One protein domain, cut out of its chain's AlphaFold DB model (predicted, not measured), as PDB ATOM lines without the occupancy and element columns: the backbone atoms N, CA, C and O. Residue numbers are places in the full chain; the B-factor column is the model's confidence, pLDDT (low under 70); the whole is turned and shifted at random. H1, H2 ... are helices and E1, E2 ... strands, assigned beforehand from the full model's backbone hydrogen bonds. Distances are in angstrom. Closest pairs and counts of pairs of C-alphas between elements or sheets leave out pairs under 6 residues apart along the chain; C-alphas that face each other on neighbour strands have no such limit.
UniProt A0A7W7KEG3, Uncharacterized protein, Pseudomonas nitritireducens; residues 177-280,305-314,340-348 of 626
ATOM      1  N   GLY A 177     156.012 172.377 161.419       82.12
ATOM      2  CA  GLY A 177     155.944 173.823 161.246       82.12
ATOM      3  C   GLY A 177     155.247 174.148 159.932       82.12
ATOM      4  O   GLY A 177     155.688 173.677 158.884       82.12
ATOM      5  N   HIS A 178     154.174 174.933 159.970       86.25
ATOM      6  CA  HIS A 178     153.472 175.423 158.781       86.25
ATOM      7  C   HIS A 178     153.764 176.914 158.595       86.25
ATOM      8  O   HIS A 178     153.639 177.675 159.552       86.25
ATOM      9  N   ILE A 179     154.123 177.322 157.375       87.75
ATOM     10  CA  ILE A 179     154.250 178.728 156.957       87.75
ATOM     11  C   ILE A 179     153.306 178.975 155.786       87.75
ATOM     12  O   ILE A 179     153.359 178.244 154.794       87.75
ATOM     13  N   TYR A 180     152.486 180.014 155.887       86.44
ATOM     14  CA  TYR A 180     151.503 180.398 154.878       86.44
ATOM     15  C   TYR A 180     152.044 181.525 153.992       86.44
ATOM     16  O   TYR A 180     152.673 182.461 154.490       86.44
ATOM     17  N   ASP A 181     151.811 181.437 152.684       88.56
ATOM     18  CA  ASP A 181     152.261 182.430 151.704       88.56
ATOM     19  C   ASP A 181     151.087 183.264 151.175       88.56
ATOM     20  O   ASP A 181     150.510 182.982 150.122       88.56
ATOM     21  N   GLU A 182     150.728 184.310 151.924       83.31
ATOM     22  CA  GLU A 182     149.623 185.213 151.571       83.31
ATOM     23  C   GLU A 182     149.864 185.955 150.245       83.31
ATOM     24  O   GLU A 182     148.915 186.276 149.536       83.31
ATOM     25  N   ALA A 183     151.125 186.211 149.876       85.00
ATOM     26  CA  ALA A 183     151.463 186.999 148.689       85.00
ATOM     27  C   ALA A 183     151.107 186.287 147.376       85.00
ATOM     28  O   ALA A 183     150.973 186.930 146.334       85.00
ATOM     29  N   ARG A 184     150.967 184.960 147.421       87.56
ATOM     30  CA  ARG A 184     150.667 184.113 146.262       87.56
ATOM     31  C   ARG A 184     149.237 183.595 146.245       87.56
ATOM     32  O   ARG A 184     148.925 182.754 145.404       87.56
ATOM     33  N   GLU A 185     148.386 184.066 147.150       88.19
ATOM     34  CA  GLU A 185     146.985 183.664 147.221       88.19
ATOM     35  C   GLU A 185     146.245 183.938 145.901       88.19
ATOM     36  O   GLU A 185     146.367 185.007 145.300       88.19
ATOM     37  N   VAL A 186     145.443 182.968 145.456       91.69
ATOM     38  CA  VAL A 186     144.592 183.085 144.263       91.69
ATOM     39  C   VAL A 186     143.155 182.703 144.583       91.69
ATOM     40  O   VAL A 186     142.894 181.888 145.463       91.69
ATOM     41  N   THR A 187     142.194 183.275 143.857       91.75
ATOM     42  CA  THR A 187     140.774 182.909 143.976       91.75
ATOM     43  C   THR A 187     140.209 182.509 142.622       91.75
ATOM     44  O   THR A 187     140.041 183.346 141.730       91.75
ATOM     45  N   LEU A 188     139.847 181.239 142.491       92.56
ATOM     46  CA  LEU A 188     139.396 180.613 141.252       92.56
ATOM     47  C   LEU A 188     137.912 180.211 141.347       92.56
ATOM     48  O   LEU A 188     137.404 179.966 142.444       92.56
ATOM     49  N   PRO A 189     137.174 180.149 140.227       90.69
ATOM     50  CA  PRO A 189     135.839 179.553 140.212       90.69
ATOM     51  C   PRO A 189     135.905 178.068 140.590       90.69
ATOM     52  O   PRO A 189     136.719 177.334 140.035       90.69
ATOM     53  N   LEU A 190     135.024 177.588 141.476       88.00
ATOM     54  CA  LEU A 190     135.000 176.165 141.848       88.00
ATOM     55  C   LEU A 190     134.524 175.261 140.689       88.00
ATOM     56  O   LEU A 190     134.778 174.056 140.678       88.00
ATOM     57  N   THR A 191     133.842 175.842 139.698       89.38
ATOM     58  CA  THR A 191     133.451 175.172 138.451       89.38
ATOM     59  C   THR A 191     134.641 174.841 137.550       89.38
ATOM     60  O   THR A 191     134.568 173.872 136.796       89.38
ATOM     61  N   ASP A 192     135.741 175.589 137.649       92.69
ATOM     62  CA  ASP A 192     136.937 175.398 136.832       92.69
ATOM     63  C   ASP A 192     137.968 174.523 137.556       92.69
ATOM     64  O   ASP A 192     138.978 174.984 138.095       92.69
ATOM     65  N   LYS A 193     137.698 173.213 137.583       91.31
ATOM     66  CA  LYS A 193     138.609 172.237 138.200       91.31
ATOM     67  C   LYS A 193     139.992 172.232 137.541       91.31
ATOM     68  O   LYS A 193     140.974 171.960 138.224       91.31
ATOM     69  N   ALA A 194     140.069 172.504 136.237       93.69
ATOM     70  CA  ALA A 194     141.323 172.458 135.491       93.69
ATOM     71  C   ALA A 194     142.277 173.564 135.960       93.69
ATOM     72  O   ALA A 194     143.423 173.260 136.290       93.69
ATOM     73  N   ALA A 195     141.784 174.798 136.100       93.75
ATOM     74  CA  ALA A 195     142.578 175.910 136.621       93.75
ATOM     75  C   ALA A 195     143.056 175.669 138.064       93.75
ATOM     76  O   ALA A 195     144.197 175.978 138.409       93.75
ATOM     77  N   VAL A 196     142.208 175.077 138.915       93.31
ATOM     78  CA  VAL A 196     142.580 174.725 140.299       93.31
ATOM     79  C   VAL A 196     143.699 173.683 140.326       93.31
ATOM     80  O   VAL A 196     144.656 173.822 141.088       93.31
ATOM     81  N   ILE A 197     143.606 172.662 139.470       93.38
ATOM     82  CA  ILE A 197     144.631 171.624 139.333       93.38
ATOM     83  C   ILE A 197     145.940 172.199 138.801       93.38
ATOM     84  O   ILE A 197     146.998 171.885 139.337       93.38
ATOM     85  N   GLU A 198     145.887 173.053 137.782       94.44
ATOM     86  CA  GLU A 198     147.075 173.690 137.213       94.44
ATOM     87  C   GLU A 198     147.817 174.538 138.252       94.44
ATOM     88  O   GLU A 198     149.036 174.423 138.397       94.44
ATOM     89  N   TYR A 199     147.083 175.321 139.047       94.06
ATOM     90  CA  TYR A 199     147.681 176.089 140.134       94.06
ATOM     91  C   TYR A 199     148.298 175.185 141.213       94.06
ATOM     92  O   TYR A 199     149.412 175.440 141.673       94.06
ATOM     93  N   ALA A 200     147.622 174.098 141.597       90.88
ATOM     94  CA  ALA A 200     148.160 173.158 142.579       90.88
ATOM     95  C   ALA A 200     149.418 172.436 142.091       90.88
ATOM     96  O   ALA A 200     150.349 172.278 142.876       90.88
ATOM     97  N   LYS A 201     149.488 172.065 140.808       91.62
ATOM     98  CA  LYS A 201     150.719 171.543 140.197       91.62
ATOM     99  C   LYS A 201     151.855 172.535 140.330       91.62
ATOM    100  O   LYS A 201     152.906 172.175 140.834       91.62
ATOM    101  N   LEU A 202     151.623 173.796 139.966       91.38
ATOM    102  CA  LEU A 202     152.641 174.837 140.077       91.38
ATOM    103  C   LEU A 202     153.176 174.969 141.514       91.38
ATOM    104  O   LEU A 202     154.374 175.152 141.702       91.38
ATOM    105  N   VAL A 203     152.313 174.836 142.523       90.75
ATOM    106  CA  VAL A 203     152.717 174.888 143.936       90.75
ATOM    107  C   VAL A 203     153.398 173.598 144.406       90.75
ATOM    108  O   VAL A 203     154.350 173.675 145.173       90.75
ATOM    109  N   PHE A 204     152.940 172.419 143.982       85.50
ATOM    110  CA  PHE A 204     153.488 171.130 144.435       85.50
ATOM    111  C   PHE A 204     154.792 170.757 143.708       85.50
ATOM    112  O   PHE A 204     155.666 170.130 144.305       85.50
ATOM    113  N   ASP A 205     154.932 171.168 142.443       80.75
ATOM    114  CA  ASP A 205     156.104 170.933 141.588       80.75
ATOM    115  C   ASP A 205     157.220 171.952 141.814       80.75
ATOM    116  O   ASP A 205     158.364 171.734 141.388       80.75
ATOM    117  N   GLU A 206     156.936 173.058 142.514       77.12
ATOM    118  CA  GLU A 206     157.982 173.748 143.249       77.12
ATOM    119  C   GLU A 206     158.588 172.706 144.175       77.12
ATOM    120  O   GLU A 206     158.033 172.404 145.229       77.12
ATOM    121  N   ARG A 207     159.698 172.099 143.709       54.34
ATOM    122  CA  ARG A 207     160.467 171.077 144.427       54.34
ATOM    123  C   ARG A 207     160.471 171.430 145.903       54.34
ATOM    124  O   ARG A 207     160.494 172.621 146.213       54.34
ATOM    125  N   SER A 208     160.563 170.419 146.763       57.12
ATOM    126  CA  SER A 208     160.920 170.501 148.185       57.12
ATOM    127  C   SER A 208     162.253 171.240 148.401       57.12
ATOM    128  O   SER A 208     163.246 170.719 148.903       57.12
ATOM    129  N   LYS A 209     162.307 172.493 147.959       51.22
ATOM    130  CA  LYS A 209     163.380 173.447 148.087       51.22
ATOM    131  C   LYS A 209     163.475 173.607 149.586       51.22
ATOM    132  O   LYS A 209     162.525 174.052 150.227       51.22
ATOM    133  N   HIS A 210     164.604 173.179 150.134       54.06
ATOM    134  CA  HIS A 210     164.883 173.272 151.562       54.06
ATOM    135  C   HIS A 210     164.058 172.311 152.435       54.06
ATOM    136  O   HIS A 210     163.666 172.691 153.530       54.06
ATOM    137  N   GLY A 211     163.769 171.081 151.980       65.75
ATOM    138  CA  GLY A 211     163.177 170.041 152.843       65.75
ATOM    139  C   GLY A 211     161.729 170.292 153.286       65.75
ATOM    140  O   GLY A 211     161.244 169.647 154.211       65.75
ATOM    141  N   ALA A 212     161.034 171.230 152.639       79.88
ATOM    142  CA  ALA A 212     159.624 171.509 152.880       79.88
ATOM    143  C   ALA A 212     158.725 170.651 151.982       79.88
ATOM    144  O   ALA A 212     159.025 170.452 150.805       79.88
ATOM    145  N   VAL A 213     157.573 170.230 152.502       84.06
ATOM    146  CA  VAL A 213     156.466 169.730 151.678       84.06
ATOM    147  C   VAL A 213     155.549 170.900 151.341       84.06
ATOM    148  O   VAL A 213     155.025 171.559 152.243       84.06
ATOM    149  N   MET A 214     155.367 171.155 150.049       87.12
ATOM    150  CA  MET A 214     154.451 172.180 149.555       87.12
ATOM    151  C   MET A 214     153.004 171.679 149.612       87.12
ATOM    152  O   MET A 214     152.730 170.513 149.334       87.12
ATOM    153  N   GLY A 215     152.084 172.561 149.986       89.19
ATOM    154  CA  GLY A 215     150.656 172.294 150.114       89.19
ATOM    155  C   GLY A 215     149.811 173.530 149.811       89.19
ATOM    156  O   GLY A 215     150.336 174.580 149.440       89.19
ATOM    157  N   LEU A 216     148.498 173.412 149.995       89.44
ATOM    158  CA  LEU A 216     147.527 174.487 149.787       89.44
ATOM    159  C   LEU A 216     146.572 174.610 150.970       89.44
ATOM    160  O   LEU A 216     146.033 173.614 151.439       89.44
ATOM    161  N   LEU A 217     146.291 175.834 151.401       87.69
ATOM    162  CA  LEU A 217     145.119 176.167 152.195       87.69
ATOM    163  C   LEU A 217     143.989 176.458 151.211       87.69
ATOM    164  O   LEU A 217     144.044 177.447 150.484       87.69
ATOM    165  N   ALA A 218     142.992 175.585 151.166       84.50
ATOM    166  CA  ALA A 218     141.807 175.707 150.342       84.50
ATOM    167  C   ALA A 218     140.628 176.217 151.175       84.50
ATOM    168  O   ALA A 218     140.211 175.576 152.140       84.50
ATOM    169  N   ARG A 219     140.063 177.354 150.777       83.19
ATOM    170  CA  ARG A 219     138.867 177.944 151.381       83.19
ATOM    171  C   ARG A 219     137.756 178.070 150.354       83.19
ATOM    172  O   ARG A 219     137.987 178.544 149.246       83.19
ATOM    173  N   LEU A 220     136.546 177.698 150.753       81.56
ATOM    174  CA  LEU A 220     135.344 177.969 149.973       81.56
ATOM    175  C   LEU A 220     134.812 179.362 150.311       81.56
ATOM    176  O   LEU A 220     134.625 179.692 151.479       81.56
ATOM    177  N   GLU A 221     134.561 180.170 149.285       79.94
ATOM    178  CA  GLU A 221     134.026 181.528 149.408       79.94
ATOM    179  C   GLU A 221     132.743 181.655 148.599       79.94
ATOM    180  O   GLU A 221     132.750 181.445 147.389       79.94
ATOM    181  N   GLY A 222     131.638 182.007 149.243       76.75
ATOM    182  CA  GLY A 222     130.344 182.172 148.589       76.75
ATOM    183  C   GLY A 222     129.404 183.028 149.424       76.75
ATOM    184  O   GLY A 222     129.723 183.393 150.554       76.75
ATOM    185  N   GLU A 223     128.245 183.360 148.857       67.31
ATOM    186  CA  GLU A 223     127.178 184.073 149.580       67.31
ATOM    187  C   GLU A 223     126.449 183.165 150.582       67.31
ATOM    188  O   GLU A 223     125.842 183.647 151.538       67.31
ATOM    189  N   ALA A 224     126.519 181.849 150.374       68.00
ATOM    190  CA  ALA A 224     126.039 180.846 151.310       68.00
ATOM    191  C   ALA A 224     127.124 180.496 152.341       68.00
ATOM    192  O   ALA A 224     128.318 180.537 152.038       68.00
ATOM    193  N   GLU A 225     126.714 180.105 153.550       66.06
ATOM    194  CA  GLU A 225     127.645 179.540 154.529       66.06
ATOM    195  C   GLU A 225     128.290 178.272 153.963       66.06
ATOM    196  O   GLU A 225     127.620 177.401 153.398       66.06
ATOM    197  N   ALA A 226     129.614 178.175 154.097       63.09
ATOM    198  CA  ALA A 226     130.327 176.975 153.701       63.09
ATOM    199  C   ALA A 226     129.878 175.790 154.579       63.09
ATOM    200  O   ALA A 226     129.651 175.977 155.778       63.09
ATOM    201  N   PRO A 227     129.791 174.566 154.028       62.44
ATOM    202  CA  PRO A 227     129.449 173.396 154.823       62.44
ATOM    203  C   PRO A 227     130.414 173.208 155.997       62.44
ATOM    204  O   PRO A 227     131.623 173.439 155.874       62.44
ATOM    205  N   GLU A 228     129.875 172.740 157.121       56.31
ATOM    206  CA  GLU A 228     130.640 172.464 158.334       56.31
ATOM    207  C   GLU A 228     131.844 171.552 158.030       56.31
ATOM    208  O   GLU A 228     131.717 170.518 157.375       56.31
ATOM    209  N   GLY A 229     133.044 171.972 158.450       58.62
ATOM    210  CA  GLY A 229     134.301 171.253 158.192       58.62
ATOM    211  C   GLY A 229     134.913 171.431 156.789       58.62
ATOM    212  O   GLY A 229     136.002 170.912 156.537       58.62
ATOM    213  N   TYR A 230     134.270 172.175 155.881       61.59
ATOM    214  CA  TYR A 230     134.757 172.422 154.509       61.59
ATOM    215  C   TYR A 230     134.962 173.904 154.177       61.59
ATOM    216  O   TYR A 230     135.381 174.235 153.068       61.59
ATOM    217  N   GLY A 231     134.734 174.802 155.138       65.38
ATOM    218  CA  GLY A 231     135.050 176.222 154.978       65.38
ATOM    219  C   GLY A 231     136.543 176.492 154.772       65.38
ATOM    220  O   GLY A 231     136.896 177.407 154.040       65.38
ATOM    221  N   CYS A 232     137.433 175.696 155.370       74.94
ATOM    222  CA  CYS A 232     138.883 175.876 155.265       74.94
ATOM    223  C   CYS A 232     139.598 174.531 155.466       74.94
ATOM    224  O   CYS A 232     139.374 173.881 156.487       74.94
ATOM    225  N   GLN A 233     140.439 174.103 154.521       78.25
ATOM    226  CA  GLN A 233     141.173 172.833 154.574       78.25
ATOM    227  C   GLN A 233     142.622 172.997 154.121       78.25
ATOM    228  O   GLN A 233     142.907 173.749 153.199       78.25
ATOM    229  N   GLU A 234     143.537 172.257 154.740       82.81
ATOM    230  CA  GLU A 234     144.932 172.177 154.306       82.81
ATOM    231  C   GLU A 234     145.149 170.893 153.500       82.81
ATOM    232  O   GLU A 234     144.864 169.795 153.976       82.81
ATOM    233  N   LEU A 235     145.656 171.031 152.282       85.75
ATOM    234  CA  LEU A 235     145.859 169.962 151.314       85.75
ATOM    235  C   LEU A 235     147.360 169.769 151.102       85.75
ATOM    236  O   LEU A 235     148.050 170.690 150.666       85.75
ATOM    237  N   PHE A 236     147.865 168.570 151.384       84.44
ATOM    238  CA  PHE A 236     149.269 168.214 151.180       84.44
ATOM    239  C   PHE A 236     149.378 166.909 150.390       84.44
ATOM    240  O   PHE A 236     148.606 165.985 150.658       84.44
ATOM    241  N   PRO A 237     150.353 166.785 149.474       79.94
ATOM    242  CA  PRO A 237     150.626 165.519 148.820       79.94
ATOM    243  C   PRO A 237     151.205 164.516 149.825       79.94
ATOM    244  O   PRO A 237     152.026 164.855 150.686       79.94
ATOM    245  N   ARG A 238     150.780 163.254 149.714       78.25
ATOM    246  CA  ARG A 238     151.324 162.151 150.516       78.25
ATOM    247  C   ARG A 238     152.569 161.573 149.852       78.25
ATOM    248  O   ARG A 238     152.591 161.412 148.638       78.25
ATOM    249  N   TRP A 239     153.589 161.226 150.630       72.44
ATOM    250  CA  TRP A 239     154.720 160.455 150.117       72.44
ATOM    251  C   TRP A 239     154.338 158.980 149.958       72.44
ATOM    252  O   TRP A 239     153.769 158.378 150.868       72.44
ATOM    253  N   SER A 240     154.648 158.384 148.810       70.69
ATOM    254  CA  SER A 240     154.478 156.953 148.569       70.69
ATOM    255  C   SER A 240     155.835 156.260 148.601       70.69
ATOM    256  O   SER A 240     156.676 156.483 147.733       70.69
ATOM    257  N   LYS A 241     156.024 155.365 149.577       64.62
ATOM    258  CA  LYS A 241     157.231 154.526 149.696       64.62
ATOM    259  C   LYS A 241     157.434 153.630 148.481       64.62
ATOM    260  O   LYS A 241     158.549 153.496 148.001       64.62
ATOM    261  N   GLN A 242     156.344 153.043 147.983       73.81
ATOM    262  CA  GLN A 242     156.370 152.103 146.861       73.81
ATOM    263  C   GLN A 242     156.887 152.761 145.581       73.81
ATOM    264  O   GLN A 242     157.611 152.142 144.810       73.81
ATOM    265  N   THR A 243     156.515 154.023 145.354       72.12
ATOM    266  CA  THR A 243     156.902 154.758 144.140       72.12
ATOM    267  C   THR A 243     158.094 155.688 144.352       72.12
ATOM    268  O   THR A 243     158.650 156.185 143.371       72.12
ATOM    269  N   GLY A 244     158.478 155.945 145.608       68.69
ATOM    270  CA  GLY A 244     159.492 156.930 145.977       68.69
ATOM    271  C   GLY A 244     159.135 158.346 145.520       68.69
ATOM    272  O   GLY A 244     160.019 159.097 145.110       68.69
ATOM    273  N   LYS A 245     157.839 158.684 145.482       75.69
ATOM    274  CA  LYS A 245     157.332 159.961 144.958       75.69
ATOM    275  C   LYS A 245     156.184 160.499 145.801       75.69
ATOM    276  O   LYS A 245     155.431 159.745 146.417       75.69
ATOM    277  N   TYR A 246     156.037 161.821 145.790       77.50
ATOM    278  CA  TYR A 246     154.847 162.485 146.308       77.50
ATOM    279  C   TYR A 246     153.653 162.258 145.379       77.50
ATOM    280  O   TYR A 246     153.803 162.176 144.160       77.50
ATOM    281  N   GLN A 247     152.472 162.171 145.982       79.50
ATOM    282  CA  GLN A 247     151.198 162.095 145.290       79.50
ATOM    283  C   GLN A 247     151.037 163.300 144.344       79.50
ATOM    284  O   GLN A 247     151.222 164.436 144.793       79.50
ATOM    285  N   PRO A 248     150.679 163.079 143.068       81.56
ATOM    286  CA  PRO A 248     150.391 164.152 142.123       81.56
ATOM    287  C   PRO A 248     149.281 165.090 142.610       81.56
ATOM    288  O   PRO A 248     148.355 164.681 143.317       81.56
ATOM    289  N   ALA A 249     149.340 166.355 142.188       85.12
ATOM    290  CA  ALA A 249     148.342 167.361 142.549       85.12
ATOM    291  C   ALA A 249     146.930 166.986 142.066       85.12
ATOM    292  O   ALA A 249     145.947 167.254 142.761       85.12
ATOM    293  N   GLU A 250     146.824 166.336 140.903       86.00
ATOM    294  CA  GLU A 250     145.565 165.830 140.355       86.00
ATOM    295  C   GLU A 250     144.877 164.875 141.318       86.00
ATOM    296  O   GLU A 250     143.679 165.006 141.555       86.00
ATOM    297  N   ASP A 251     145.631 163.950 141.904       80.69
ATOM    298  CA  ASP A 251     145.077 162.928 142.783       80.69
ATOM    299  C   ASP A 251     144.597 163.558 144.094       80.69
ATOM    300  O   ASP A 251     143.473 163.296 144.527       80.69
ATOM    301  N   VAL A 252     145.391 164.466 144.677       82.50
ATOM    302  CA  VAL A 252     145.013 165.219 145.889       82.50
ATOM    303  C   VAL A 252     143.725 166.015 145.662       82.50
ATOM    304  O   VAL A 252     142.810 165.991 146.490       82.50
ATOM    305  N   LEU A 253     143.616 166.711 144.530       85.06
ATOM    306  CA  LEU A 253     142.450 167.540 144.236       85.06
ATOM    307  C   LEU A 253     141.239 166.740 143.763       85.06
ATOM    308  O   LEU A 253     140.110 167.128 144.061       85.06
ATOM    309  N   SER A 254     141.435 165.623 143.061       77.75
ATOM    310  CA  SER A 254     140.340 164.742 142.636       77.75
ATOM    311  C   SER A 254     139.528 164.275 143.841       77.75
ATOM    312  O   SER A 254     138.300 164.350 143.843       77.75
ATOM    313  N   PHE A 255     140.230 163.914 144.910       76.19
ATOM    314  CA  PHE A 255     139.671 163.533 146.190       76.19
ATOM    315  C   PHE A 255     138.940 164.687 146.870       76.19
ATOM    316  O   PHE A 255     137.813 164.521 147.342       76.19
ATOM    317  N   TYR A 256     139.561 165.869 146.902       82.06
ATOM    318  CA  TYR A 256     138.938 167.060 147.469       82.06
ATOM    319  C   TYR A 256     137.611 167.362 146.758       82.06
ATOM    320  O   TYR A 256     136.573 167.511 147.403       82.06
ATOM    321  N   PHE A 257     137.599 167.336 145.423       82.88
ATOM    322  CA  PHE A 257     136.384 167.546 144.638       82.88
ATOM    323  C   PHE A 257     135.345 166.433 144.806       82.88
ATOM    324  O   PHE A 257     134.155 166.741 144.857       82.88
ATOM    325  N   ALA A 258     135.762 165.170 144.913       77.88
ATOM    326  CA  ALA A 258     134.853 164.053 145.174       77.88
ATOM    327  C   ALA A 258     134.145 164.213 146.532       77.88
ATOM    328  O   ALA A 258     132.939 163.984 146.642       77.88
ATOM    329  N   ASN A 259     134.860 164.693 147.553       77.38
ATOM    330  CA  ASN A 259     134.256 165.022 148.843       77.38
ATOM    331  C   ASN A 259     133.239 166.155 148.740       77.38
ATOM    332  O   ASN A 259     132.145 166.014 149.285       77.38
ATOM    333  N   LEU A 260     133.567 167.239 148.027       78.50
ATOM    334  CA  LEU A 260     132.639 168.352 147.801       78.50
ATOM    335  C   LEU A 260     131.356 167.901 147.088       78.50
ATOM    336  O   LEU A 260     130.263 168.370 147.407       78.50
ATOM    337  N   GLU A 261     131.471 166.960 146.149       80.88
ATOM    338  CA  GLU A 261     130.326 166.351 145.464       80.88
ATOM    339  C   GLU A 261     129.485 165.491 146.412       80.88
ATOM    340  O   GLU A 261     128.257 165.598 146.409       80.88
ATOM    341  N   ARG A 262     130.125 164.701 147.285       78.88
ATOM    342  CA  ARG A 262     129.437 163.879 148.294       78.88
ATOM    343  C   ARG A 262     128.583 164.720 149.246       78.88
ATOM    344  O   ARG A 262     127.474 164.314 149.584       78.88
ATOM    345  N   ILE A 263     129.077 165.889 149.649       76.19
ATOM    346  CA  ILE A 263     128.349 166.831 150.518       76.19
ATOM    347  C   ILE A 263     127.438 167.797 149.739       76.19
ATOM    348  O   ILE A 263     126.857 168.697 150.335       76.19
ATOM    349  N   LYS A 264     127.280 167.595 148.420       79.06
ATOM    350  CA  LYS A 264     126.376 168.350 147.534       79.06
ATOM    351  C   LYS A 264     126.610 169.866 147.536       79.06
ATOM    352  O   LYS A 264     125.656 170.639 147.493       79.06
ATOM    353  N   VAL A 265     127.871 170.299 147.552       76.75
ATOM    354  CA  VAL A 265     128.210 171.722 147.383       76.75
ATOM    355  C   VAL A 265     127.839 172.185 145.975       76.75
ATOM    356  O   VAL A 265     128.306 171.620 144.982       76.75
ATOM    357  N   ASP A 266     127.029 173.240 145.886       80.19
ATOM    358  CA  ASP A 266     126.725 173.890 144.613       80.19
ATOM    359  C   ASP A 266     127.922 174.722 144.146       80.19
ATOM    360  O   ASP A 266     128.173 175.835 144.606       80.19
ATOM    361  N   LYS A 267     128.662 174.182 143.181       79.31
ATOM    362  CA  LYS A 267     129.885 174.797 142.660       79.31
ATOM    363  C   LYS A 267     129.661 176.152 141.991       79.31
ATOM    364  O   LYS A 267     130.631 176.871 141.790       79.31
ATOM    365  N   THR A 268     128.427 176.496 141.624       81.19
ATOM    366  CA  THR A 268     128.111 177.798 141.017       81.19
ATOM    367  C   THR A 268     128.000 178.916 142.051       81.19
ATOM    368  O   THR A 268     128.238 180.075 141.717       81.19
ATOM    369  N   LEU A 269     127.701 178.568 143.306       81.25
ATOM    370  CA  LEU A 269     127.549 179.514 144.415       81.25
ATOM    371  C   LEU A 269     128.865 179.801 145.145       81.25
ATOM    372  O   LEU A 269     128.942 180.754 145.920       81.25
ATOM    373  N   PHE A 270     129.892 178.985 144.899       82.38
ATOM    374  CA  PHE A 270     131.169 179.064 145.593       82.38
ATOM    375  C   PHE A 270     132.344 179.269 144.633       82.38
ATOM    376  O   PHE A 270     132.445 178.687 143.553       82.38
ATOM    377  N   ARG A 271     133.291 180.087 145.075       87.38
ATOM    378  CA  ARG A 271     134.657 180.193 144.569       87.38
ATOM    379  C   ARG A 271     135.584 179.462 145.534       87.38
ATOM    380  O   ARG A 271     135.239 179.251 146.694       87.38
ATOM    381  N   ILE A 272     136.763 179.088 145.059       87.81
ATOM    382  CA  ILE A 272     137.811 178.513 145.894       87.81
ATOM    383  C   ILE A 272     138.996 179.465 145.960       87.81
ATOM    384  O   ILE A 272     139.552 179.877 144.941       87.81
ATOM    385  N   ARG A 273     139.373 179.823 147.178       87.19
ATOM    386  CA  ARG A 273     140.577 180.577 147.486       87.19
ATOM    387  C   ARG A 273     141.671 179.602 147.898       87.19
ATOM    388  O   ARG A 273     141.432 178.722 148.721       87.19
ATOM    389  N   LEU A 274     142.842 179.739 147.293       89.19
ATOM    390  CA  LEU A 274     143.982 178.846 147.455       89.19
ATOM    391  C   LEU A 274     145.197 179.665 147.879       89.19
ATOM    392  O   LEU A 274     145.592 180.591 147.173       89.19
ATOM    393  N   MET A 275     145.803 179.299 149.004       87.69
ATOM    394  CA  MET A 275     147.025 179.922 149.512       87.69
ATOM    395  C   MET A 275     148.110 178.854 149.696       87.69
ATOM    396  O   MET A 275     147.848 177.853 150.364       87.69
ATOM    397  N   PRO A 276     149.323 179.018 149.144       91.50
ATOM    398  CA  PRO A 276     150.396 178.053 149.348       91.50
ATOM    399  C   PRO A 276     150.792 177.911 150.822       91.50
ATOM    400  O   PRO A 276     150.877 178.894 151.561       91.50
ATOM    401  N   ILE A 277     151.079 176.675 151.235       88.62
ATOM    402  CA  ILE A 277     151.588 176.339 152.567       88.62
ATOM    403  C   ILE A 277     152.901 175.576 152.422       88.62
ATOM    404  O   ILE A 277     153.004 174.638 151.635       88.62
ATOM    405  N   ARG A 278     153.895 175.932 153.233       88.25
ATOM    406  CA  ARG A 278     155.129 175.160 153.414       88.25
ATOM    407  C   ARG A 278     155.076 174.405 154.731       88.25
ATOM    408  O   ARG A 278     154.931 175.031 155.781       88.25
ATOM    409  N   ARG A 279     155.224 173.082 154.677       86.06
ATOM    410  CA  ARG A 279     155.244 172.196 155.846       86.06
ATOM    411  C   ARG A 279     156.640 171.632 156.085       86.06
ATOM    412  O   ARG A 279     157.189 170.963 155.216       86.06
ATOM    413  N   TYR A 280     157.167 171.828 157.290       83.88
ATOM    414  CA  TYR A 280     158.455 171.299 157.745       83.88
ATOM    415  C   TYR A 280     158.227 170.271 158.844       83.88
ATOM    416  O   TYR A 280     157.540 170.565 159.820       83.88
ATOM    417  N   LYS A 305     150.822 177.335 174.622       60.56
ATOM    418  CA  LYS A 305     151.585 178.331 173.861       60.56
ATOM    419  C   LYS A 305     151.179 178.393 172.387       60.56
ATOM    420  O   LYS A 305     151.306 179.455 171.782       60.56
ATOM    421  N   PHE A 306     150.732 177.280 171.808       60.00
ATOM    422  CA  PHE A 306     150.499 177.151 170.362       60.00
ATOM    423  C   PHE A 306     149.036 176.870 169.988       60.00
ATOM    424  O   PHE A 306     148.653 177.060 168.833       60.00
ATOM    425  N   LEU A 307     148.206 176.492 170.961       57.03
ATOM    426  CA  LEU A 307     146.762 176.335 170.827       57.03
ATOM    427  C   LEU A 307     146.051 177.322 171.767       57.03
ATOM    428  O   LEU A 307     146.083 177.168 172.987       57.03
ATOM    429  N   ILE A 308     145.369 178.327 171.218       49.59
ATOM    430  CA  ILE A 308     144.420 179.134 171.994       49.59
ATOM    431  C   ILE A 308     143.066 178.430 171.935       49.59
ATOM    432  O   ILE A 308     142.559 178.171 170.851       49.59
ATOM    433  N   ASN A 309     142.469 178.115 173.090       47.38
ATOM    434  CA  ASN A 309     141.175 177.420 173.179       47.38
ATOM    435  C   ASN A 309     141.124 176.092 172.393       47.38
ATOM    436  O   ASN A 309     140.086 175.735 171.847       47.38
ATOM    437  N   ASN A 310     142.245 175.361 172.327       50.09
ATOM    438  CA  ASN A 310     142.419 174.153 171.506       50.09
ATOM    439  C   ASN A 310     142.332 174.371 169.981       50.09
ATOM    440  O   ASN A 310     142.316 173.392 169.231       50.09
ATOM    441  N   GLU A 311     142.333 175.619 169.508       51.25
ATOM    442  CA  GLU A 311     142.428 175.939 168.086       51.25
ATOM    443  C   GLU A 311     143.878 176.233 167.679       51.25
ATOM    444  O   GLU A 311     144.608 176.900 168.419       51.25
ATOM    445  N   PRO A 312     144.321 175.779 166.491       58.22
ATOM    446  CA  PRO A 312     145.621 176.153 165.964       58.22
ATOM    447  C   PRO A 312     145.641 177.654 165.682       58.22
ATOM    448  O   PRO A 312     144.892 178.152 164.835       58.22
ATOM    449  N   THR A 313     146.514 178.367 166.384       63.47
ATOM    450  CA  THR A 313     146.605 179.824 166.276       63.47
ATOM    451  C   THR A 313     147.756 180.204 165.366       63.47
ATOM    452  O   THR A 313     148.861 179.680 165.504       63.47
ATOM    453  N   ILE A 314     147.489 181.105 164.427       73.62
ATOM    454  CA  ILE A 314     148.495 181.671 163.536       73.62
ATOM    455  C   ILE A 314     149.116 182.883 164.219       73.62
ATOM    456  O   ILE A 314     148.415 183.731 164.775       73.62
ATOM    457  N   ALA A 340     151.967 188.250 169.460       69.44
ATOM    458  CA  ALA A 340     150.746 187.700 170.025       69.44
ATOM    459  C   ALA A 340     149.928 186.975 168.935       69.44
ATOM    460  O   ALA A 340     149.913 187.415 167.783       69.44
ATOM    461  N   PRO A 341     149.236 185.875 169.271       67.75
ATOM    462  CA  PRO A 341     148.485 185.124 168.275       67.75
ATOM    463  C   PRO A 341     147.427 185.988 167.585       67.75
ATOM    464  O   PRO A 341     146.610 186.623 168.252       67.75
ATOM    465  N   GLU A 342     147.465 186.016 166.253       65.75
ATOM    466  CA  GLU A 342     146.646 186.917 165.441       65.75
ATOM    467  C   GLU A 342     145.219 186.375 165.297       65.75
ATOM    468  O   GLU A 342     144.241 187.091 165.518       65.75
ATOM    469  N   SER A 343     145.076 185.105 164.897       61.72
ATOM    470  CA  SER A 343     143.773 184.482 164.636       61.72
ATOM    471  C   SER A 343     143.863 182.960 164.451       61.72
ATOM    472  O   SER A 343     144.955 182.391 164.411       61.72
ATOM    473  N   SER A 344     142.718 182.279 164.336       66.75
ATOM    474  CA  SER A 344     142.670 180.871 163.933       66.75
ATOM    475  C   SER A 344     142.883 180.708 162.423       66.75
ATOM    476  O   SER A 344     142.633 181.626 161.639       66.75
ATOM    477  N   VAL A 345     143.295 179.515 161.982       64.69
ATOM    478  CA  VAL A 345     143.507 179.197 160.549       64.69
ATOM    479  C   VAL A 345     142.278 179.517 159.687       64.69
ATOM    480  O   VAL A 345     142.399 179.975 158.551       64.69
ATOM    481  N   ALA A 346     141.075 179.348 160.240       61.03
ATOM    482  CA  ALA A 346     139.816 179.657 159.566       61.03
ATOM    483  C   ALA A 346     139.619 181.156 159.263       61.03
ATOM    484  O   ALA A 346     138.770 181.497 158.444       61.03
ATOM    485  N   ARG A 347     140.389 182.048 159.897       62.69
ATOM    486  CA  ARG A 347     140.297 183.505 159.724       62.69
ATOM    487  C   ARG A 347     141.409 184.103 158.864       62.69
ATOM    488  O   ARG A 347     141.285 185.253 158.450       62.69
ATOM    489  N   LEU A 348     142.453 183.338 158.545       61.53
ATOM    490  CA  LEU A 348     143.564 183.808 157.710       61.53
ATOM    491  C   LEU A 348     143.049 184.324 156.358       61.53
ATOM    492  O   LEU A 348     142.209 183.666 155.749       61.53
TER     493      LEU A 348
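What this domain is: This is residues 177 to 280, 305 to 314 and 340 to 348 of the 626 residues of an uncharacterized protein of Pseudomonas nitritireducens (UniProt A0A7W7KEG3). A strongly twisted sheet is built on two long strands side by side, E3 and E5, with short E4 along E3 and short E1 and E2 along the far side of E5. H1 covers one face, H2 packs on H1 with its first residues, and a small separate piece with E6 lies off the sheet, away from the helices. The printed part has 123 residues with two named helices and six named strands, and along the chain E1 and E2 come before H1, E3 and E4 between H1 and H2, and E5 and E6 after H2; the class is mixed, helices and strands, and in the branched sheet the neighbour pairs E1 and E5, E2 and E5, E3 and E4, and E3 and E5 are antiparallel. The whole is compact, radius of gyration of the C-alphas 14.9 A, spanning 39 by 39 by 26 A.

How they stand to each other: E3, residues 213 to 222, lies on one side of E5, residues 270 to 280, antiparallel, with N 217 and O 275 2.8 A apart. On the other side lie E1, residues 177 to 180, with N 179 and O 278 at 2.9 A, and E2, residues 186 to 189, with N 188 and O 272 at 2.8 A. E4, residues 232 to 235, forms a hairpin with E3, N 218 and O 233 at 2.7 A. H1, residues 193 to 205, is on the sheet over E3 and E5, along the strands, at a height of 8.3 A. H2, residues 249 to 262, only grazes the sheet; its residues 249 to 253 alone touch H1, closest C-alphas Lys 201 and Ala 249, 5.4 A, at a steep tilt of 40 degrees, opposite ways. In both helices every O i to N i+4 pair is within hydrogen-bond range. E6, residues 311 to 314, is apart from the other named elements.

Where its parts are: E1 begins at C-alpha 177 (155.944, 173.823, 161.246), and E6 ends at C-alpha 314 (148.495, 181.671, 163.536). E5 is 30.9 A long, E3 29.1 A, H2 20.1 A and H1 17.9 A.

The domain as a whole: Residues 281 to 304 and 315 to 339 are not printed, with C-alpha gaps of 18.9 A and 9.1 A. The link E4 to H2 is long. Mean pLDDT of the printed part is 77.6; residues 305 to 313 and 340 to 348 are among those under 70.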